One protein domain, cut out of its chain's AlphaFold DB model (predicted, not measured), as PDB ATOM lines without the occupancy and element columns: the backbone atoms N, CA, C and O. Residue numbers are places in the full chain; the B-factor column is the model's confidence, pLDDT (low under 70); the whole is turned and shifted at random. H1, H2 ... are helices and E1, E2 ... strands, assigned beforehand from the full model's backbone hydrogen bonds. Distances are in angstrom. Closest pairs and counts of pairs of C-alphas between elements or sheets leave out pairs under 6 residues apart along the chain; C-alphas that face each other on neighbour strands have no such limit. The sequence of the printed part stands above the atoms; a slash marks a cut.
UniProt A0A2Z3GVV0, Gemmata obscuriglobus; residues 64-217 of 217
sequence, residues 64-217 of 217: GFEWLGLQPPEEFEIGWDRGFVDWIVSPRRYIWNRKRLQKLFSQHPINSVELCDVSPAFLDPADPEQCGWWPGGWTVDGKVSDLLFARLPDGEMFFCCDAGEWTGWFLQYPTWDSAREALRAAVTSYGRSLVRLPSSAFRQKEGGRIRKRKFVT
ATOM      1  N   GLY A  64      -8.073 -18.619   8.448       77.88
ATOM      2  CA  GLY A  64      -9.325 -18.634   9.201       77.88
ATOM      3  C   GLY A  64      -9.454 -17.534  10.260       77.88
ATOM      4  O   GLY A  64      -8.709 -16.554  10.291       77.88
ATOM      5  N   PHE A  65     -10.452 -17.701  11.132       79.69
ATOM      6  CA  PHE A  65     -10.825 -16.724  12.163       79.69
ATOM      7  C   PHE A  65     -10.524 -17.189  13.597       79.69
ATOM      8  O   PHE A  65     -10.839 -16.490  14.563       79.69
ATOM      9  N   GLU A  66      -9.922 -18.367  13.761       76.00
ATOM     10  CA  GLU A  66      -9.704 -18.992  15.073       76.00
ATOM     11  C   GLU A  66      -8.788 -18.161  15.967       76.00
ATOM     12  O   GLU A  66      -9.017 -18.053  17.170       76.00
ATOM     13  N   TRP A  67      -7.796 -17.496  15.381       78.69
ATOM     14  CA  TRP A  67      -6.895 -16.602  16.100       78.69
ATOM     15  C   TRP A  67      -7.593 -15.310  16.576       78.69
ATOM     16  O   TRP A  67      -7.190 -14.728  17.581       78.69
ATOM     17  N   LEU A  68      -8.710 -14.914  15.947       83.62
ATOM     18  CA  LEU A  68      -9.644 -13.900  16.469       83.62
ATOM     19  C   LEU A  68     -10.571 -14.484  17.561       83.62
ATOM     20  O   LEU A  68     -11.325 -13.777  18.239       83.62
ATOM     21  N   GLY A  69     -10.520 -15.799  17.775       84.81
ATOM     22  CA  GLY A  69     -11.434 -16.580  18.605       84.81
ATOM     23  C   GLY A  69     -12.868 -16.520  18.100       84.81
ATOM     24  O   GLY A  69     -13.793 -16.410  18.907       84.81
ATOM     25  N   LEU A  70     -13.042 -16.530  16.778       86.88
ATOM     26  CA  LEU A  70     -14.338 -16.627  16.125       86.88
ATOM     27  C   LEU A  70     -14.474 -17.985  15.435       86.88
ATOM     28  O   LEU A  70     -13.522 -18.527  14.886       86.88
ATOM     29  N   GLN A  71     -15.705 -18.480  15.430       89.12
ATOM     30  CA  GLN A  71     -16.162 -19.608  14.616       89.12
ATOM     31  C   GLN A  71     -17.413 -19.139  13.876       89.12
ATOM     32  O   GLN A  71     -18.519 -19.279  14.410       89.12
ATOM     33  N   PRO A  72     -17.249 -18.365  12.796       89.00
ATOM     34  CA  PRO A  72     -18.373 -17.696  12.174       89.00
ATOM     35  C   PRO A  72     -19.144 -18.609  11.212       89.00
ATOM     36  O   PRO A  72     -18.583 -19.586  10.720       89.00
ATOM     37  N   PRO A  73     -20.428 -18.307  10.946       91.25
ATOM     38  CA  PRO A  73     -21.187 -18.986   9.902       91.25
ATOM     39  C   PRO A  73     -20.763 -18.486   8.506       91.25
ATOM     40  O   PRO A  73     -20.035 -17.500   8.394       91.25
ATOM     41  N   GLU A  74     -21.230 -19.145   7.444       89.25
ATOM     42  CA  GLU A  74     -20.817 -18.875   6.054       89.25
ATOM     43  C   GLU A  74     -21.092 -17.432   5.588       89.25
ATOM     44  O   GLU A  74     -20.349 -16.880   4.778       89.25
ATOM     45  N   GLU A  75     -22.136 -16.792   6.117       89.62
ATOM     46  CA  GLU A  75     -22.532 -15.430   5.746       89.62
ATOM     47  C   GLU A  75     -21.636 -14.349   6.375       89.62
ATOM     48  O   GLU A  75     -21.826 -13.159   6.130       89.62
ATOM     49  N   PHE A  76     -20.688 -14.741   7.228       90.56
ATOM     50  CA  PHE A  76     -19.782 -13.817   7.891       90.56
ATOM     51  C   PHE A  76     -18.643 -13.389   6.967       90.56
ATOM     52  O   PHE A  76     -17.844 -14.204   6.504       90.56
ATOM     53  N   GLU A  77     -18.508 -12.083   6.774       90.44
ATOM     54  CA  GLU A  77     -17.400 -11.487   6.034       90.44
ATOM     55  C   GLU A  77     -16.687 -10.458   6.914       90.44
ATOM     56  O   GLU A  77     -17.318  -9.744   7.697       90.44
ATOM     57  N   ILE A  78     -15.364 -10.353   6.766       89.62
ATOM     58  CA  ILE A  78     -14.582  -9.274   7.373       89.62
ATOM     59  C   ILE A  78     -13.733  -8.580   6.323       89.62
ATOM     60  O   ILE A  78     -13.202  -9.208   5.403       89.62
ATOM     61  N   GLY A  79     -13.558  -7.283   6.520       89.25
ATOM     62  CA  GLY A  79     -12.578  -6.481   5.816       89.25
ATOM     63  C   GLY A  79     -11.427  -6.104   6.712       89.25
ATOM     64  O   GLY A  79     -11.601  -5.881   7.911       89.25
ATOM     65  N   TRP A  80     -10.262  -5.976   6.094       91.19
ATOM     66  CA  TRP A  80      -9.065  -5.479   6.749       91.19
ATOM     67  C   TRP A  80      -8.708  -4.109   6.202       91.19
ATOM     68  O   TRP A  80      -8.863  -3.864   5.006       91.19
ATOM     69  N   ASP A  81      -8.185  -3.261   7.076       90.00
ATOM     70  CA  ASP A  81      -7.510  -2.030   6.703       90.00
ATOM     71  C   ASP A  81      -6.263  -1.823   7.562       90.00
ATOM     72  O   ASP A  81      -6.312  -1.907   8.801       90.00
ATOM     73  N   ARG A  82      -5.138  -1.565   6.884       93.94
ATOM     74  CA  ARG A  82      -3.837  -1.218   7.480       93.94
ATOM     75  C   ARG A  82      -3.464  -2.083   8.688       93.94
ATOM     76  O   ARG A  82      -3.053  -1.595   9.741       93.94
ATOM     77  N   GLY A  83      -3.684  -3.386   8.564       93.94
ATOM     78  CA  GLY A  83      -3.306  -4.382   9.549       93.94
ATOM     79  C   GLY A  83      -4.391  -4.774  10.546       93.94
ATOM     80  O   GLY A  83      -4.098  -5.569  11.431       93.94
ATOM     81  N   PHE A  84      -5.623  -4.268  10.478       95.38
ATOM     82  CA  PHE A  84      -6.675  -4.603  11.448       95.38
ATOM     83  C   PHE A  84      -8.029  -4.847  10.784       95.38
ATOM     84  O   PHE A  84      -8.244  -4.422   9.656       95.38
ATOM     85  N   VAL A  85      -8.955  -5.502  11.493       94.19
ATOM     86  CA  VAL A  85     -10.349  -5.620  11.046       94.19
ATOM     87  C   VAL A  85     -11.010  -4.238  11.063       94.19
ATOM     88  O   VAL A  85     -11.067  -3.594  12.108       94.19
ATOM     89  N   ASP A  86     -11.512  -3.805   9.910       92.19
ATOM     90  CA  ASP A  86     -12.142  -2.492   9.705       92.19
ATOM     91  C   ASP A  86     -13.665  -2.596   9.603       92.19
ATOM     92  O   ASP A  86     -14.400  -1.788  10.172       92.19
ATOM     93  N   TRP A  87     -14.164  -3.624   8.919       93.19
ATOM     94  CA  TRP A  87     -15.597  -3.851   8.789       93.19
ATOM     95  C   TRP A  87     -15.966  -5.319   8.924       93.19
ATOM     96  O   TRP A  87     -15.160  -6.213   8.667       93.19
ATOM     97  N   ILE A  88     -17.210  -5.553   9.337       93.38
ATOM     98  CA  ILE A  88     -17.800  -6.878   9.512       93.38
ATOM     99  C   ILE A  88     -19.178  -6.888   8.852       93.38
ATOM    100  O   ILE A  88     -19.959  -5.963   9.062       93.38
ATOM    101  N   VAL A  89     -19.487  -7.951   8.116       94.50
ATOM    102  CA  VAL A  89     -20.848  -8.333   7.722       94.50
ATOM    103  C   VAL A  89     -21.172  -9.625   8.457       94.50
ATOM    104  O   VAL A  89     -20.377 -10.564   8.441       94.50
ATOM    105  N   SER A  90     -22.298  -9.685   9.161       94.12
ATOM    106  CA  SER A  90     -22.656 -10.878   9.926       94.12
ATOM    107  C   SER A  90     -24.154 -10.988  10.176       94.12
ATOM    108  O   SER A  90     -24.804  -9.970  10.399       94.12
ATOM    109  N   PRO A  91     -24.706 -12.209  10.273       94.06
ATOM    110  CA  PRO A  91     -26.037 -12.389  10.830       94.06
ATOM    111  C   PRO A  91     -26.106 -11.852  12.266       94.06
ATOM    112  O   PRO A  91     -25.238 -12.146  13.099       94.06
ATOM    113  N   ARG A  92     -27.179 -11.139  12.611       93.00
ATOM    114  CA  ARG A  92     -27.498 -10.659  13.958       93.00
ATOM    115  C   ARG A  92     -27.432 -11.798  14.959       93.00
ATOM    116  O   ARG A  92     -26.805 -11.635  16.001       93.00
ATOM    117  N   ARG A  93     -27.988 -12.975  14.637       91.50
ATOM    118  CA  ARG A  93     -27.925 -14.167  15.515       91.50
ATOM    119  C   ARG A  93     -26.504 -14.541  15.940       91.50
ATOM    120  O   ARG A  93     -26.316 -15.123  17.006       91.50
ATOM    121  N   TYR A  94     -25.512 -14.219  15.113       92.81
ATOM    122  CA  TYR A  94     -24.116 -14.471  15.402       92.81
ATOM    123  C   TYR A  94     -23.468 -13.264  16.075       92.81
ATOM    124  O   TYR A  94     -23.059 -13.359  17.228       92.81
ATOM    125  N   ILE A  95     -23.361 -12.114  15.413       92.62
ATOM    126  CA  ILE A  95     -22.539 -11.022  15.952       92.62
ATOM    127  C   ILE A  95     -23.174 -10.311  17.151       92.62
ATOM    128  O   ILE A  95     -22.442  -9.754  17.966       92.62
ATOM    129  N   TRP A  96     -24.501 -10.372  17.324       91.69
ATOM    130  CA  TRP A  96     -25.244  -9.672  18.383       91.69
ATOM    131  C   TRP A  96     -25.112 -10.347  19.760       91.69
ATOM    132  O   TRP A  96     -26.078 -10.721  20.422       91.69
ATOM    133  N   ASN A  97     -23.869 -10.498  20.208       93.25
ATOM    134  CA  ASN A  97     -23.480 -10.987  21.518       93.25
ATOM    135  C   ASN A  97     -22.519  -9.977  22.151       93.25
ATOM    136  O   ASN A  97     -21.460  -9.678  21.596       93.25
ATOM    137  N   ARG A  98     -22.862  -9.480  23.344       94.31
ATOM    138  CA  ARG A  98     -22.098  -8.422  24.021       94.31
ATOM    139  C   ARG A  98     -20.621  -8.775  24.219       94.31
ATOM    140  O   ARG A  98     -19.775  -7.928  23.964       94.31
ATOM    141  N   LYS A  99     -20.303 -10.000  24.656       93.94
ATOM    142  CA  LYS A  99     -18.912 -10.425  24.904       93.94
ATOM    143  C   LYS A  99     -18.118 -10.508  23.601       93.94
ATOM    144  O   LYS A  99     -16.969 -10.080  23.565       93.94
ATOM    145  N   ARG A 100     -18.738 -11.022  22.534       93.56
ATOM    146  CA  ARG A 100     -18.120 -11.125  21.203       93.56
ATOM    147  C   ARG A 100     -17.816  -9.746  20.619       93.56
ATOM    148  O   ARG A 100     -16.680  -9.506  20.224       93.56
ATOM    149  N   LEU A 101     -18.795  -8.837  20.633       94.19
ATOM    150  CA  LEU A 101     -18.601  -7.451  20.200       94.19
ATOM    151  C   LEU A 101     -17.518  -6.762  21.031       94.19
ATOM    152  O   LEU A 101     -16.584  -6.206  20.471       94.19
ATOM    153  N   GLN A 102     -17.592  -6.853  22.361       95.38
ATOM    154  CA  GLN A 102     -16.598  -6.235  23.232       95.38
ATOM    155  C   GLN A 102     -15.181  -6.744  22.938       95.38
ATOM    156  O   GLN A 102     -14.264  -5.936  22.835       95.38
ATOM    157  N   LYS A 103     -15.006  -8.061  22.755       94.25
ATOM    158  CA  LYS A 103     -13.710  -8.651  22.397       94.25
ATOM    159  C   LYS A 103     -13.189  -8.080  21.076       94.25
ATOM    160  O   LYS A 103     -12.067  -7.589  21.035       94.25
ATOM    161  N   LEU A 104     -14.017  -8.087  20.033       94.38
ATOM    162  CA  LEU A 104     -13.643  -7.583  18.712       94.38
ATOM    163  C   LEU A 104     -13.252  -6.101  18.736       94.38
ATOM    164  O   LEU A 104     -12.157  -5.748  18.308       94.38
ATOM    165  N   PHE A 105     -14.103  -5.248  19.305       96.06
ATOM    166  CA  PHE A 105     -13.847  -3.808  19.387       96.06
ATOM    167  C   PHE A 105     -12.694  -3.453  20.341       96.06
ATOM    168  O   PHE A 105     -12.131  -2.370  20.234       96.06
ATOM    169  N   SER A 106     -12.315  -4.346  21.264       95.88
ATOM    170  CA  SER A 106     -11.136  -4.147  22.124       95.88
ATOM    171  C   SER A 106      -9.807  -4.448  21.430       95.88
ATOM    172  O   SER A 106      -8.758  -4.136  21.982       95.88
ATOM    173  N   GLN A 107      -9.848  -5.070  20.250       95.44
ATOM    174  CA  GLN A 107      -8.664  -5.536  19.519       95.44
ATOM    175  C   GLN A 107      -8.550  -4.927  18.119       95.44
ATOM    176  O   GLN A 107      -7.463  -4.924  17.539       95.44
ATOM    177  N   HIS A 108      -9.653  -4.409  17.572       96.19
ATOM    178  CA  HIS A 108      -9.712  -3.895  16.212       96.19
ATOM    179  C   HIS A 108     -10.490  -2.576  16.119       96.19
ATOM    180  O   HIS A 108     -11.555  -2.450  16.736       96.19
ATOM    181  N   PRO A 109     -10.001  -1.608  15.320       95.12
ATOM    182  CA  PRO A 109     -10.655  -0.336  15.067       95.12
ATOM    183  C   PRO A 109     -11.795  -0.520  14.053       95.12
ATOM    184  O   PRO A 109     -11.763   0.011  12.950       95.12
ATOM    185  N   ILE A 110     -12.808  -1.305  14.423       94.31
ATOM    186  CA  ILE A 110     -13.952  -1.590  13.557       94.31
ATOM    187  C   ILE A 110     -14.766  -0.303  13.380       94.31
ATOM    188  O   ILE A 110     -15.295   0.260  14.344       94.31
ATOM    189  N   ASN A 111     -14.883   0.136  12.132       91.31
ATOM    190  CA  ASN A 111     -15.603   1.337  11.718       91.31
ATOM    191  C   ASN A 111     -16.967   1.022  11.101       91.31
ATOM    192  O   ASN A 111     -17.730   1.932  10.784       91.31
ATOM    193  N   SER A 112     -17.287  -0.259  10.921       92.31
ATOM    194  CA  SER A 112     -18.546  -0.676  10.321       92.31
ATOM    195  C   SER A 112     -18.950  -2.089  10.739       92.31
ATOM    196  O   SER A 112     -18.198  -3.039  10.521       92.31
ATOM    197  N   VAL A 113     -20.199  -2.259  11.160       95.00
ATOM    198  CA  VAL A 113     -20.826  -3.574  11.338       95.00
ATOM    199  C   VAL A 113     -22.174  -3.610  10.630       95.00
ATOM    200  O   VAL A 113     -23.087  -2.877  10.995       95.00
ATOM    201  N   GLU A 114     -22.296  -4.483   9.638       94.44
ATOM    202  CA  GLU A 114     -23.516  -4.715   8.867       94.44
ATOM    203  C   GLU A 114     -24.197  -6.015   9.311       94.44
ATOM    204  O   GLU A 114     -23.544  -7.050   9.484       94.44
ATOM    205  N   LEU A 115     -25.519  -5.955   9.498       94.56
ATOM    206  CA  LEU A 115     -26.344  -7.108   9.851       94.56
ATOM    207  C   LEU A 115     -27.056  -7.639   8.602       94.56
ATOM    208  O   LEU A 115     -28.031  -7.047   8.155       94.56
ATOM    209  N   CYS A 116     -26.580  -8.751   8.038       92.38
ATOM    210  CA  CYS A 116     -27.050  -9.240   6.733       92.38
ATOM    211  C   CYS A 116     -28.414  -9.955   6.764       92.38
ATOM    212  O   CYS A 116     -28.996 -10.218   5.718       92.38
ATOM    213  N   ASP A 117     -28.916 -10.298   7.949       91.19
ATOM    214  CA  ASP A 117     -30.210 -10.956   8.185       91.19
ATOM    215  C   ASP A 117     -31.256  -9.995   8.781       91.19
ATOM    216  O   ASP A 117     -32.287 -10.431   9.294       91.19
ATOM    217  N   VAL A 118     -30.989  -8.687   8.745       91.81
ATOM    218  CA  VAL A 118     -31.883  -7.642   9.249       91.81
ATOM    219  C   VAL A 118     -32.138  -6.645   8.127       91.81
ATOM    220  O   VAL A 118     -31.217  -5.990   7.649       91.81
ATOM    221  N   SER A 119     -33.395  -6.522   7.710       91.88
ATOM    222  CA  SER A 119     -33.815  -5.563   6.684       91.88
ATOM    223  C   SER A 119     -34.822  -4.565   7.249       91.88
ATOM    224  O   SER A 119     -35.567  -4.946   8.159       91.88
ATOM    225  N   PRO A 120     -34.847  -3.321   6.733       92.19
ATOM    226  CA  PRO A 120     -35.906  -2.365   7.038       92.19
ATOM    227  C   PRO A 120     -37.283  -2.949   6.706       92.19
ATOM    228  O   PRO A 120     -37.397  -3.832   5.854       92.19
ATOM    229  N   ALA A 121     -38.321  -2.436   7.358       89.38
ATOM    230  CA  ALA A 121     -39.707  -2.711   6.993       89.38
ATOM    231  C   ALA A 121     -40.325  -1.520   6.274       89.38
ATOM    232  O   ALA A 121     -39.873  -0.390   6.449       89.38
ATOM    233  N   PHE A 122     -41.381  -1.785   5.515       84.81
ATOM    234  CA  PHE A 122     -42.308  -0.747   5.086       84.81
ATOM    235  C   PHE A 122     -43.215  -0.358   6.257       84.81
ATOM    236  O   PHE A 122     -43.608  -1.224   7.044       84.81
ATOM    237  N   LEU A 123     -43.536   0.928   6.365       78.56
ATOM    238  CA  LEU A 123     -44.553   1.429   7.280       78.56
ATOM    239  C   LEU A 123     -45.948   1.074   6.760       78.56
ATOM    240  O   LEU A 123     -46.747   0.484   7.483       78.56
ATOM    241  N   ASP A 124     -46.195   1.383   5.489       75.94
ATOM    242  CA  ASP A 124     -47.411   1.037   4.766       75.94
ATOM    243  C   ASP A 124     -47.030   0.203   3.529       75.94
ATOM    244  O   ASP A 124     -46.271   0.678   2.683       75.94
ATOM    245  N   PRO A 125     -47.536  -1.034   3.371       70.31
ATOM    246  CA  PRO A 125     -47.335  -1.816   2.152       70.31
ATOM    247  C   PRO A 125     -47.816  -1.123   0.866       70.31
ATOM    248  O   PRO A 125     -47.366  -1.492  -0.219       70.31
ATOM    249  N   ALA A 126     -48.735  -0.157   0.967       76.25
ATOM    250  CA  ALA A 126     -49.204   0.656  -0.152       76.25
ATOM    251  C   ALA A 126     -48.259   1.823  -0.499       76.25
ATOM    252  O   ALA A 126     -48.360   2.355  -1.605       76.25
ATOM    253  N   ASP A 127     -47.334   2.183   0.397       74.00
ATOM    254  CA  ASP A 127     -46.321   3.219   0.187       74.00
ATOM    255  C   ASP A 127     -44.902   2.667   0.453       74.00
ATOM    256  O   ASP A 127     -44.349   2.796   1.554       74.00
ATOM    257  N   PRO A 128     -44.275   2.035  -0.559       69.56
ATOM    258  CA  PRO A 128     -42.966   1.413  -0.406       69.56
ATOM    259  C   PRO A 128     -41.825   2.422  -0.180       69.56
ATOM    260  O   PRO A 128     -40.705   2.007   0.128       69.56
ATOM    261  N   GLU A 129     -42.076   3.726  -0.321       72.94
ATOM    262  CA  GLU A 129     -41.090   4.771  -0.029       72.94
ATOM    263  C   GLU A 129     -40.951   5.010   1.486       72.94
ATOM    264  O   GLU A 129     -39.911   5.476   1.953       72.94
ATOM    265  N   GLN A 130     -41.941   4.600   2.287       79.00
ATOM    266  CA  GLN A 130     -41.899   4.707   3.744       79.00
ATOM    267  C   GLN A 130     -41.235   3.479   4.362       79.00
ATOM    268  O   GLN A 130     -41.896   2.593   4.898       79.00
ATOM    269  N   CYS A 131     -39.909   3.404   4.286       89.38
ATOM    270  CA  CYS A 131     -39.149   2.324   4.911       89.38
ATOM    271  C   CYS A 131     -38.482   2.764   6.219       89.38
ATOM    272  O   CYS A 131     -38.210   3.945   6.433       89.38
ATOM    273  N   GLY A 132     -38.197   1.818   7.110       92.50
ATOM    274  CA  GLY A 132     -37.620   2.160   8.400       92.50
ATOM    275  C   GLY A 132     -37.562   1.020   9.398       92.50
ATOM    276  O   GLY A 132     -37.510  -0.162   9.039       92.50
ATOM    277  N   TRP A 133     -37.522   1.401  10.670       93.75
ATOM    278  CA  TRP A 133     -37.291   0.490  11.781       93.75
ATOM    279  C   TRP A 133     -38.383   0.603  12.836       93.75
ATOM    280  O   TRP A 133     -38.876   1.689  13.131       93.75
ATOM    281  N   TRP A 134     -38.683  -0.530  13.463       90.56
ATOM    282  CA  TRP A 134     -39.527  -0.640  14.647       90.56
ATOM    283  C   TRP A 134     -38.664  -0.871  15.898       90.56
ATOM    284  O   TRP A 134     -37.628  -1.552  15.816       90.56
ATOM    285  N   PRO A 135     -39.076  -0.357  17.072       88.31
ATOM    286  CA  PRO A 135     -38.423  -0.641  18.342       88.31
ATOM    287  C   PRO A 135     -38.610  -2.111  18.751       88.31
ATOM    288  O   PRO A 135     -39.227  -2.929  18.059       88.31
ATOM    289  N   GLY A 136     -38.066  -2.469  19.912       81.81
ATOM    290  CA  GLY A 136     -38.269  -3.774  20.522       81.81
ATOM    291  C   GLY A 136     -39.749  -4.078  20.789       81.81
ATOM    292  O   GLY A 136     -40.628  -3.234  20.664       81.81
ATOM    293  N   GLY A 137     -40.044  -5.332  21.146       74.69
ATOM    294  CA  GLY A 137     -41.408  -5.754  21.510       74.69
ATOM    295  C   GLY A 137     -42.323  -6.168  20.352       74.69
ATOM    296  O   GLY A 137     -43.207  -6.986  20.571       74.69
ATOM    297  N   TRP A 138     -42.054  -5.739  19.119       73.38
ATOM    298  CA  TRP A 138     -42.867  -6.121  17.955       73.38
ATOM    299  C   TRP A 138     -42.530  -7.521  17.401       73.38
ATOM    300  O   TRP A 138     -41.473  -8.083  17.700       73.38
ATOM    301  N   THR A 139     -43.405  -8.112  16.589       69.19
ATOM    302  CA  THR A 139     -43.158  -9.386  15.871       69.19
ATOM    303  C   THR A 139     -43.218  -9.201  14.355       69.19
ATOM    304  O   THR A 139     -43.662 -10.091  13.637       69.19
ATOM    305  N   VAL A 140     -42.791  -8.029  13.888       72.75
ATOM    306  CA  VAL A 140     -42.787  -7.618  12.479       72.75
ATOM    307  C   VAL A 140     -41.361  -7.568  11.926       72.75
ATOM    308  O   VAL A 140     -40.387  -7.524  12.691       72.75
ATOM    309  N   ASP A 141     -41.244  -7.556  10.598       77.12
ATOM    310  CA  ASP A 141     -39.995  -7.232   9.904       77.12
ATOM    311  C   ASP A 141     -39.513  -5.822  10.281       77.12
ATOM    312  O   ASP A 141     -40.268  -5.012  10.815       77.12
ATOM    313  N   GLY A 142     -38.234  -5.498  10.072       79.81
ATOM    314  CA  GLY A 142     -37.710  -4.180  10.460       79.81
ATOM    315  C   GLY A 142     -37.632  -3.945  11.972       79.81
ATOM    316  O   GLY A 142     -37.363  -2.832  12.415       79.81
ATOM    317  N   LYS A 143     -37.822  -4.972  12.804       88.19
ATOM    318  CA  LYS A 143     -37.596  -4.852  14.246       88.19
ATOM    319  C   LYS A 143     -36.117  -4.898  14.612       88.19
ATOM    320  O   LYS A 143     -35.408  -5.890  14.379       88.19
ATOM    321  N   VAL A 144     -35.711  -3.908  15.399       91.81
ATOM    322  CA  VAL A 144     -34.439  -3.890  16.125       91.81
ATOM    323  C   VAL A 144     -34.680  -3.873  17.638       91.81
ATOM    324  O   VAL A 144     -35.787  -3.645  18.110       91.81
ATOM    325  N   SER A 145     -33.663  -4.185  18.445       90.00
ATOM    326  CA  SER A 145     -33.785  -4.031  19.906       90.00
ATOM    327  C   SER A 145     -33.945  -2.555  20.275       90.00
ATOM    328  O   SER A 145     -33.311  -1.730  19.622       90.00
ATOM    329  N   ASP A 146     -34.623  -2.229  21.379       90.75
ATOM    330  CA  ASP A 146     -34.763  -0.838  21.864       90.75
ATOM    331  C   ASP A 146     -33.419  -0.111  21.992       90.75
ATOM    332  O   ASP A 146     -33.289   1.070  21.689       90.75
ATOM    333  N   LEU A 147     -32.378  -0.857  22.365       90.12
ATOM    334  CA  LEU A 147     -31.008  -0.367  22.464       90.12
ATOM    335  C   LEU A 147     -30.439   0.155  21.134       90.12
ATOM    336  O   LEU A 147     -29.667   1.116  21.139       90.12
ATOM    337  N   LEU A 148     -30.764  -0.524  20.032       91.81
ATOM    338  CA  LEU A 148     -30.376  -0.129  18.679       91.81
ATOM    339  C   LEU A 148     -31.295   0.964  18.169       91.81
ATOM    340  O   LEU A 148     -30.789   1.939  17.638       91.81
ATOM    341  N   PHE A 149     -32.603   0.826  18.392       92.69
ATOM    342  CA  PHE A 149     -33.592   1.819  17.992       92.69
ATOM    343  C   PHE A 149     -33.237   3.211  18.527       92.69
ATOM    344  O   PHE A 149     -33.135   4.161  17.765       92.69
ATOM    345  N   ALA A 150     -32.902   3.307  19.817       91.06
ATOM    346  CA  ALA A 150     -32.478   4.553  20.459       91.06
ATOM    347  C   ALA A 150     -31.116   5.102  19.977       91.06
ATOM    348  O   ALA A 150     -30.702   6.173  20.415       91.06
ATOM    349  N   ARG A 151     -30.380   4.356  19.143       92.88
ATOM    350  CA  ARG A 151     -29.085   4.744  18.555       92.88
ATOM    351  C   ARG A 151     -29.158   5.015  17.059       92.88
ATOM    352  O   ARG A 151     -28.135   5.385  16.489       92.88
ATOM    353  N   LEU A 152     -30.301   4.770  16.427       93.25
ATOM    354  CA  LEU A 152     -30.484   5.018  15.007       93.25
ATOM    355  C   LEU A 152     -30.404   6.537  14.750       93.25
ATOM    356  O   LEU A 152     -31.175   7.282  15.357       93.25
ATOM    357  N   PRO A 153     -29.454   7.008  13.923       92.00
ATOM    358  CA  PRO A 153     -29.325   8.424  13.596       92.00
ATOM    359  C   PRO A 153     -30.299   8.838  12.486       92.00
ATOM    360  O   PRO A 153     -30.720   8.000  11.700       92.00
ATOM    361  N   ASP A 154     -30.595  10.134  12.392       88.50
ATOM    362  CA  ASP A 154     -31.170  10.793  11.203       88.50
ATOM    363  C   ASP A 154     -32.549  10.312  10.712       88.50
ATOM    364  O   ASP A 154     -33.021  10.754   9.667       88.50
ATOM    365  N   GLY A 155     -33.223   9.439  11.458       83.94
ATOM    366  CA  GLY A 155     -34.570   8.999  11.125       83.94
ATOM    367  C   GLY A 155     -35.650   9.981  11.576       83.94
ATOM    368  O   GLY A 155     -35.548  10.606  12.636       83.94
ATOM    369  N   GLU A 156     -36.721  10.078  10.794       86.81
ATOM    370  CA  GLU A 156     -37.904  10.851  11.162       86.81
ATOM    371  C   GLU A 156     -38.844   9.979  11.999       86.81
ATOM    372  O   GLU A 156     -39.174   8.846  11.638       86.81
ATOM    373  N   MET A 157     -39.224  10.478  13.173       86.94
ATOM    374  CA  MET A 157     -40.051   9.727  14.110       86.94
ATOM    375  C   MET A 157     -41.520   9.852  13.717       86.94
ATOM    376  O   MET A 157     -42.107  10.928  13.821       86.94
ATOM    377  N   PHE A 158     -42.121   8.732  13.340       80.31
ATOM    378  CA  PHE A 158     -43.539   8.622  13.039       80.31
ATOM    379  C   PHE A 158     -44.250   7.846  14.141       80.31
ATOM    380  O   PHE A 158     -43.760   6.830  14.640       80.31
ATOM    381  N   PHE A 159     -45.416   8.343  14.542       78.25
ATOM    382  CA  PHE A 159     -46.312   7.623  15.434       78.25
ATOM    383  C   PHE A 159     -47.388   6.952  14.590       78.25
ATOM    384  O   PHE A 159     -48.163   7.639  13.921       78.25
ATOM    385  N   CYS A 160     -47.419   5.625  14.595       70.50
ATOM    386  CA  CYS A 160     -48.327   4.876  13.740       70.50
ATOM    387  C   CYS A 160     -49.617   4.603  14.511       70.50
ATOM    388  O   CYS A 160     -49.584   4.215  15.683       70.50
ATOM    389  N   CYS A 161     -50.755   4.765  13.841       65.06
ATOM    390  CA  CYS A 161     -52.072   4.397  14.349       65.06
ATOM    391  C   CYS A 161     -52.758   3.529  13.295       65.06
ATOM    392  O   CYS A 161     -53.114   4.050  12.241       65.06
ATOM    393  N   ASP A 162     -52.972   2.247  13.581       56.59
ATOM    394  CA  ASP A 162     -53.824   1.389  12.759       56.59
ATOM    395  C   ASP A 162     -55.187   1.190  13.435       56.59
ATOM    396  O   ASP A 162     -55.275   0.906  14.630       56.59
ATOM    397  N   ALA A 163     -56.260   1.402  12.673       56.84
ATOM    398  CA  ALA A 163     -57.657   1.153  13.048       56.84
ATOM    399  C   ALA A 163     -58.125   1.630  14.451       56.84
ATOM    400  O   ALA A 163     -59.093   1.102  14.993       56.84
ATOM    401  N   GLY A 164     -57.492   2.654  15.034       52.38
ATOM    402  CA  GLY A 164     -57.858   3.189  16.354       52.38
ATOM    403  C   GLY A 164     -57.237   2.461  17.554       52.38
ATOM    404  O   GLY A 164     -57.556   2.808  18.692       52.38
ATOM    405  N   GLU A 165     -56.328   1.511  17.329       54.56
ATOM    406  CA  GLU A 165     -55.484   0.928  18.373       54.56
ATOM    407  C   GLU A 165     -54.092   1.592  18.373       54.56
ATOM    408  O   GLU A 165     -53.585   2.054  17.353       54.56
ATOM    409  N   TRP A 166     -53.485   1.724  19.557       53.41
ATOM    410  CA  TRP A 166     -52.199   2.407  19.734       53.41
ATOM    411  C   TRP A 166     -51.069   1.586  19.098       53.41
ATOM    412  O   TRP A 166     -50.681   0.565  19.664       53.41
ATOM    413  N   THR A 167     -50.490   2.023  17.976       65.44
ATOM    414  CA  THR A 167     -49.506   1.207  17.236       65.44
ATOM    415  C   THR A 167     -48.100   1.816  17.167       65.44
ATOM    416  O   THR A 167     -47.517   1.920  16.108       65.44
ATOM    417  N   GLY A 168     -47.493   2.151  18.308       72.75
ATOM    418  CA  GLY A 168     -46.028   2.281  18.429       72.75
ATOM    419  C   GLY A 168     -45.307   3.399  17.660       72.75
ATOM    420  O   GLY A 168     -45.865   4.150  16.866       72.75
ATOM    421  N   TRP A 169     -44.005   3.503  17.943       84.94
ATOM    422  CA  TRP A 169     -43.086   4.402  17.247       84.94
ATOM    423  C   TRP A 169     -42.450   3.688  16.061       84.94
ATOM    424  O   TRP A 169     -41.986   2.559  16.208       84.94
ATOM    425  N   PHE A 170     -42.355   4.374  14.932       87.50
ATOM    426  CA  PHE A 170     -41.605   3.958  13.757       87.50
ATOM    427  C   PHE A 170     -40.574   5.026  13.426       87.50
ATOM    428  O   PHE A 170     -40.837   6.221  13.555       87.50
ATOM    429  N   LEU A 171     -39.383   4.598  13.028       91.88
ATOM    430  CA  LEU A 171     -38.336   5.515  12.607       91.88
ATOM    431  C   LEU A 171     -38.136   5.375  11.101       91.88
ATOM    432  O   LEU A 171     -37.547   4.388  10.651       91.88
ATOM    433  N   GLN A 172     -38.660   6.343  10.352       91.69
ATOM    434  CA  GLN A 172     -38.692   6.352   8.894       91.69
ATOM    435  C   GLN A 172     -37.414   6.944   8.302       91.69
ATOM    436  O   GLN A 172     -36.799   7.851   8.867       91.69
ATOM    437  N   TYR A 173     -37.052   6.433   7.129       92.00
ATOM    438  CA  TYR A 173     -35.927   6.871   6.321       92.00
ATOM    439  C   TYR A 173     -36.349   7.066   4.860       92.00
ATOM    440  O   TYR A 173     -37.225   6.340   4.386       92.00
ATOM    441  N   PRO A 174     -35.691   7.979   4.117       89.62
ATOM    442  CA  PRO A 174     -36.030   8.246   2.718       89.62
ATOM    443  C   PRO A 174     -35.817   7.051   1.781       89.62
ATOM    444  O   PRO A 174     -36.483   6.934   0.759       89.62
ATOM    445  N   THR A 175     -34.840   6.190   2.082       90.06
ATOM    446  CA  THR A 175     -34.496   5.029   1.249       90.06
ATOM    447  C   THR A 175     -34.069   3.833   2.090       90.06
ATOM    448  O   THR A 175     -33.547   3.984   3.199       90.06
ATOM    449  N   TRP A 176     -34.190   2.632   1.519       90.81
ATOM    450  CA  TRP A 176     -33.709   1.393   2.139       90.81
ATOM    451  C   TRP A 176     -32.220   1.447   2.482       90.81
ATOM    452  O   TRP A 176     -31.805   0.928   3.518       90.81
ATOM    453  N   ASP A 177     -31.426   2.091   1.630       90.81
ATOM    454  CA  ASP A 177     -29.993   2.242   1.854       90.81
ATOM    455  C   ASP A 177     -29.724   3.165   3.043       90.81
ATOM    456  O   ASP A 177     -28.987   2.774   3.943       90.81
ATOM    457  N   SER A 178     -30.408   4.312   3.139       92.00
ATOM    458  CA  SER A 178     -30.277   5.198   4.307       92.00
ATOM    459  C   SER A 178     -30.736   4.529   5.613       92.00
ATOM    460  O   SER A 178     -30.062   4.648   6.636       92.00
ATOM    461  N   ALA A 179     -31.802   3.719   5.580       93.62
ATOM    462  CA  ALA A 179     -32.234   2.924   6.732       93.62
ATOM    463  C   ALA A 179     -31.176   1.885   7.149       93.62
ATOM    464  O   ALA A 179     -30.891   1.715   8.340       93.62
ATOM    465  N   ARG A 180     -30.571   1.180   6.184       93.56
ATOM    466  CA  ARG A 180     -29.494   0.204   6.432       93.56
ATOM    467  C   ARG A 180     -28.233   0.871   6.967       93.56
ATOM    468  O   ARG A 180     -27.614   0.341   7.890       93.56
ATOM    469  N   GLU A 181     -27.869   2.029   6.432       92.69
ATOM    470  CA  GLU A 181     -26.748   2.835   6.915       92.69
ATOM    471  C   GLU A 181     -26.963   3.288   8.359       92.69
ATOM    472  O   GLU A 181     -26.058   3.137   9.182       92.69
ATOM    473  N   ALA A 182     -28.174   3.726   8.708       93.94
ATOM    474  CA  ALA A 182     -28.527   4.078  10.078       93.94
ATOM    475  C   ALA A 182     -28.381   2.886  11.037       93.94
ATOM    476  O   ALA A 182     -27.787   3.018  12.112       93.94
ATOM    477  N   LEU A 183     -28.833   1.689  10.640       95.44
ATOM    478  CA  LEU A 183     -28.629   0.476  11.437       95.44
ATOM    479  C   LEU A 183     -27.139   0.143  11.592       95.44
ATOM    480  O   LEU A 183     -26.681  -0.144  12.701       95.44
ATOM    481  N   ARG A 184     -26.364   0.216  10.507       95.00
ATOM    482  CA  ARG A 184     -24.911  -0.008  10.515       95.00
ATOM    483  C   ARG A 184     -24.204   0.963  11.462       95.00
ATOM    484  O   ARG A 184     -23.355   0.539  12.254       95.00
ATOM    485  N   ALA A 185     -24.577   2.240  11.437       93.19
ATOM    486  CA  ALA A 185     -24.065   3.265  12.340       93.19
ATOM    487  C   ALA A 185     -24.434   2.968  13.804       93.19
ATOM    488  O   ALA A 185     -23.556   2.986  14.672       93.19
ATOM    489  N   ALA A 186     -25.687   2.598  14.083       94.50
ATOM    490  CA  ALA A 186     -26.157   2.260  15.426       94.50
ATOM    491  C   ALA A 186     -25.431   1.038  16.021       94.50
ATOM    492  O   ALA A 186     -24.998   1.067  17.179       94.50
ATOM    493  N   VAL A 187     -25.249  -0.028  15.232       95.38
ATOM    494  CA  VAL A 187     -24.533  -1.251  15.644       95.38
ATOM    495  C   VAL A 187     -23.055  -0.946  15.898       95.38
ATOM    496  O   VAL A 187     -22.507  -1.363  16.921       95.38
ATOM    497  N   THR A 188     -22.420  -0.181  15.009       94.94
ATOM    498  CA  THR A 188     -21.014   0.227  15.151       94.94
ATOM    499  C   THR A 188     -20.818   1.103  16.387       94.94
ATOM    500  O   THR A 188     -19.951   0.817  17.214       94.94
ATOM    501  N   SER A 189     -21.662   2.123  16.572       94.19
ATOM    502  CA  SER A 189     -21.653   2.998  17.748       94.19
ATOM    503  C   SER A 189     -21.829   2.200  19.039       94.19
ATOM    504  O   SER A 189     -21.078   2.380  20.003       94.19
ATOM    505  N   TYR A 190     -22.762   1.243  19.052       95.00
ATOM    506  CA  TYR A 190     -22.928   0.351  20.189       95.00
ATOM    507  C   TYR A 190     -21.653  -0.452  20.474       95.00
ATOM    508  O   TYR A 190     -21.184  -0.437  21.614       95.00
ATOM    509  N   GLY A 191     -21.051  -1.084  19.464       95.19
ATOM    510  CA  GLY A 191     -19.791  -1.819  19.606       95.19
ATOM    511  C   GLY A 191     -18.663  -0.968  20.199       95.19
ATOM    512  O   GLY A 191     -18.056  -1.363  21.196       95.19
ATOM    513  N   ARG A 192     -18.459   0.248  19.679       94.75
ATOM    514  CA  ARG A 192     -17.467   1.216  20.188       94.75
ATOM    515  C   ARG A 192     -17.749   1.622  21.638       94.75
ATOM    516  O   ARG A 192     -16.833   1.680  22.461       94.75
ATOM    517  N   SER A 193     -19.022   1.795  22.000       94.81
ATOM    518  CA  SER A 193     -19.419   2.135  23.373       94.81
ATOM    519  C   SER A 193     -19.077   1.041  24.397       94.81
ATOM    520  O   SER A 193     -18.766   1.358  25.547       94.81
ATOM    521  N   LEU A 194     -19.045  -0.239  23.996       95.62
ATOM    522  CA  LEU A 194     -18.699  -1.359  24.890       95.62
ATOM    523  C   LEU A 194     -17.259  -1.299  25.408       95.62
ATOM    524  O   LEU A 194     -16.957  -1.876  26.455       95.62
ATOM    525  N   VAL A 195     -16.383  -0.603  24.685       95.81
ATOM    526  CA  VAL A 195     -14.950  -0.462  24.987       95.81
ATOM    527  C   VAL A 195     -14.539   0.992  25.245       95.81
ATOM    528  O   VAL A 195     -13.356   1.289  25.422       95.81
ATOM    529  N   ARG A 196     -15.530   1.890  25.373       94.94
ATOM    530  CA  ARG A 196     -15.355   3.329  25.640       94.94
ATOM    531  C   ARG A 196     -14.524   4.039  24.564       94.94
ATOM    532  O   ARG A 196     -13.673   4.861  24.897       94.94
ATOM    533  N   LEU A 197     -14.752   3.690  23.300       92.00
ATOM    534  CA  LEU A 197     -14.224   4.422  22.151       92.00
ATOM    535  C   LEU A 197     -15.219   5.520  21.735       92.00
ATOM    536  O   LEU A 197     -16.429   5.318  21.891       92.00
ATOM    537  N   PRO A 198     -14.747   6.663  21.207       85.31
ATOM    538  CA  PRO A 198     -15.628   7.710  20.693       85.31
ATOM    539  C   PRO A 198     -16.428   7.189  19.500       85.31
ATOM    540  O   PRO A 198     -15.924   6.345  18.758       85.31
ATOM    541  N   SER A 199     -17.648   7.684  19.281       71.44
ATOM    542  CA  SER A 199     -18.392   7.406  18.045       71.44
ATOM    543  C   SER A 199     -17.565   7.874  16.843       71.44
ATOM    544  O   SER A 199     -17.096   9.008  16.835       71.44
ATOM    545  N   SER A 200     -17.341   7.006  15.853       64.94
ATOM    546  CA  SER A 200     -16.648   7.404  14.624       64.94
ATOM    547  C   SER A 200     -17.590   8.215  13.732       64.94
ATOM    548  O   SER A 200     -18.795   7.954  13.703       64.94
ATOM    549  N   ALA A 201     -17.047   9.175  12.977       54.28
ATOM    550  CA  ALA A 201     -17.760   9.718  11.828       54.28
ATOM    551  C   ALA A 201     -17.991   8.564  10.841       54.28
ATOM    552  O   ALA A 201     -17.044   7.895  10.422       54.28
ATOM    553  N   PHE A 202     -19.252   8.268  10.539       45.94
ATOM    554  CA  PHE A 202     -19.610   7.228   9.585       45.94
ATOM    555  C   PHE A 202     -19.059   7.605   8.200       45.94
ATOM    556  O   PHE A 202     -19.399   8.657   7.665       45.94
ATOM    557  N   ARG A 203     -18.189   6.770   7.616       48.69
ATOM    558  CA  ARG A 203     -17.790   6.897   6.205       48.69
ATOM    559  C   ARG A 203     -18.779   6.093   5.362       48.69
ATOM    560  O   ARG A 203     -18.752   4.862   5.411       48.69
ATOM    561  N   GLN A 204     -19.579   6.769   4.536       40.19
ATOM    562  CA  GLN A 204     -20.111   6.146   3.323       40.19
ATOM    563  C   GLN A 204     -18.902   5.808   2.440       40.19
ATOM    564  O   GLN A 204     -18.197   6.696   1.964       40.19
ATOM    565  N   LYS A 205     -18.569   4.522   2.307       42.75
ATOM    566  CA  LYS A 205     -17.465   4.104   1.436       42.75
ATOM    567  C   LYS A 205     -17.987   4.004   0.004       42.75
ATOM    568  O   LYS A 205     -18.579   2.994  -0.365       42.75
ATOM    569  N   GLU A 206     -17.739   5.039  -0.797       31.17
ATOM    570  CA  GLU A 206     -17.838   4.960  -2.256       31.17
ATOM    571  C   GLU A 206     -16.900   3.862  -2.771       31.17
ATOM    572  O   GLU A 206     -15.693   3.957  -2.569       31.17
ATOM    573  N   GLY A 207     -17.462   2.821  -3.399       30.33
ATOM    574  CA  GLY A 207     -16.953   2.090  -4.576       30.33
ATOM    575  C   GLY A 207     -15.500   1.584  -4.668       30.33
ATOM    576  O   GLY A 207     -15.159   0.944  -5.663       30.33
ATOM    577  N   GLY A 208     -14.625   1.828  -3.697       29.75
ATOM    578  CA  GLY A 208     -13.234   1.401  -3.705       29.75
ATOM    579  C   GLY A 208     -13.153  -0.079  -3.372       29.75
ATOM    580  O   GLY A 208     -13.650  -0.505  -2.331       29.75
ATOM    581  N   ARG A 209     -12.540  -0.870  -4.261       36.91
ATOM    582  CA  ARG A 209     -12.309  -2.315  -4.102       36.91
ATOM    583  C   ARG A 209     -11.553  -2.616  -2.803       36.91
ATOM    584  O   ARG A 209     -10.339  -2.782  -2.798       36.91
ATOM    585  N   ILE A 210     -12.283  -2.755  -1.704       41.53
ATOM    586  CA  ILE A 210     -11.797  -3.435  -0.512       41.53
ATOM    587  C   ILE A 210     -11.906  -4.921  -0.810       41.53
ATOM    588  O   ILE A 210     -12.988  -5.424  -1.126       41.53
ATOM    589  N   ARG A 211     -10.780  -5.634  -0.750       45.34
ATOM    590  CA  ARG A 211     -10.794  -7.086  -0.909       45.34
ATOM    591  C   ARG A 211     -11.652  -7.696   0.196       45.34
ATOM    592  O   ARG A 211     -11.238  -7.776   1.351       45.34
ATOM    593  N   LYS A 212     -12.823  -8.195  -0.197       43.53
ATOM    594  CA  LYS A 212     -13.515  -9.267   0.507       43.53
ATOM    595  C   LYS A 212     -12.575 -10.465   0.523       43.53
ATOM    596  O   LYS A 212     -12.427 -11.145  -0.491       43.53
ATOM    597  N   ARG A 213     -11.917 -10.738   1.646       44.75
ATOM    598  CA  ARG A 213     -11.393 -12.084   1.871       44.75
ATOM    599  C   ARG A 213     -12.487 -12.822   2.626       44.75
ATOM    600  O   ARG A 213     -12.580 -12.729   3.845       44.75
ATOM    601  N   LYS A 214     -13.336 -13.546   1.887       41.41
ATOM    602  CA  LYS A 214     -13.993 -14.710   2.478       41.41
ATOM    603  C   LYS A 214     -12.849 -15.627   2.888       41.41
ATOM    604  O   LYS A 214     -12.163 -16.169   2.023       41.41
ATOM    605  N   PHE A 215     -12.567 -15.718   4.183       44.31
ATOM    606  CA  PHE A 215     -11.823 -16.864   4.677       44.31
ATOM    607  C   PHE A 215     -12.769 -18.040   4.464       44.31
ATOM    608  O   PHE A 215     -13.692 -18.251   5.243       44.31
ATOM    609  N   VAL A 216     -12.620 -18.707   3.322       32.94
ATOM    610  CA  VAL A 216     -13.205 -20.026   3.143       32.94
ATOM    611  C   VAL A 216     -12.488 -20.902   4.164       32.94
ATOM    612  O   VAL A 216     -11.255 -20.905   4.198       32.94
ATOM    613  N   THR A 217     -13.285 -21.494   5.050       35.72
ATOM    614  CA  THR A 217     -12.890 -22.517   6.027       35.72
ATOM    615  C   THR A 217     -11.932 -23.540   5.441       35.72
ATOM    616  O   THR A 217     -12.148 -23.935   4.273       35.72
TER     617      THR A 217
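What this domain is: This is residues 64 to 217 of the 217 residues of a protein of Gemmata obscuriglobus (UniProt A0A2Z3GVV0). Two small sheets follow each other along the longest axis, and the long helix H4 joins their two lobes, its residues 176 to 183 packing on the curled four-strand sheet and its residues 180 to 191 beside the three-strand one. H1 and H2 belong to the three-strand lobe, and the hairpin E6 and E7 reaches away at the other end. The printed part has 154 residues, with four named helices and seven named strands in the order E1 E2 H1 H2 E3 E4 E5 H3 E6 E7 H4. The sheets run E1 E2 E3, mixed, and E4 E5 E7 E6, antiparallel; the class is mixed, helices and strands. The whole is compact, with a radius of gyration of the C-alphas of 16.6 A, yet elongated, spanning 55 by 32 by 30 A.

How they stand to each other: E1, residues 77 to 81, and E2, residues 84 to 90, form an antiparallel hairpin, with N 79 and O 87 at 2.9 A. E2, H1 (residues 92 to 95), H2 (residues 98 to 105) and E3 (residues 112 to 115) make a strand-helix-strand unit, two parallel neighbour strands with helices between, its crossover right-handed; N 114 and O 88 are 2.8 A apart. H1 only grazes this sheet. E4, residues 121 to 124, and E5, residues 127 to 133, form a hairpin, with N 123 and O 130 at 2.8 A. E5, H3 (residues 146 to 149) and E6 (residues 156 to 162) make a split unit, also right-handed, with E7, residues 165 to 173, between the two strands; N 173 and O 131 are 2.8 A apart, N 158 and O 170 also 2.8 A. H4, residues 176 to 193, is on this strongly twisted sheet, in two layers, a helix on one face, at a height over the sheet of 10.5 A. H4 stands at the level of the sheet E1 E2 E3; the closest C-alphas of E3 and H4, Glu 114 and Arg 184, are 5.2 A apart. With residues 191 to 192 alone H4 touches H2, about perpendicular at 90 degrees, C-alphas 101 and 191 being closest at 5.8 A. H3 touches H4, with C-alphas 148 and 186 closest at 5.8 A. In H2 and H4 every O i to N i+4 pair is within hydrogen-bond range; H1 and H3 are too short for one.

Where its parts are: E1 begins at C-alpha 77 (-17.400, -11.487, 6.034). E6 is 18.6 A long, E7 23.7 A. H4 runs 25.6 A to C-alpha 193 (-19.419, 2.135, 23.373).

The domain as a whole: The C-alphas of Gly 83 and Gly 164 are farthest apart, 55.5 A. The printed part has no cut. The link E5 to H3 is long, 12 residues. Residue 128, residue 139, residues 161 to 167 and residues 200 to 217 are under 70 in pLDDT.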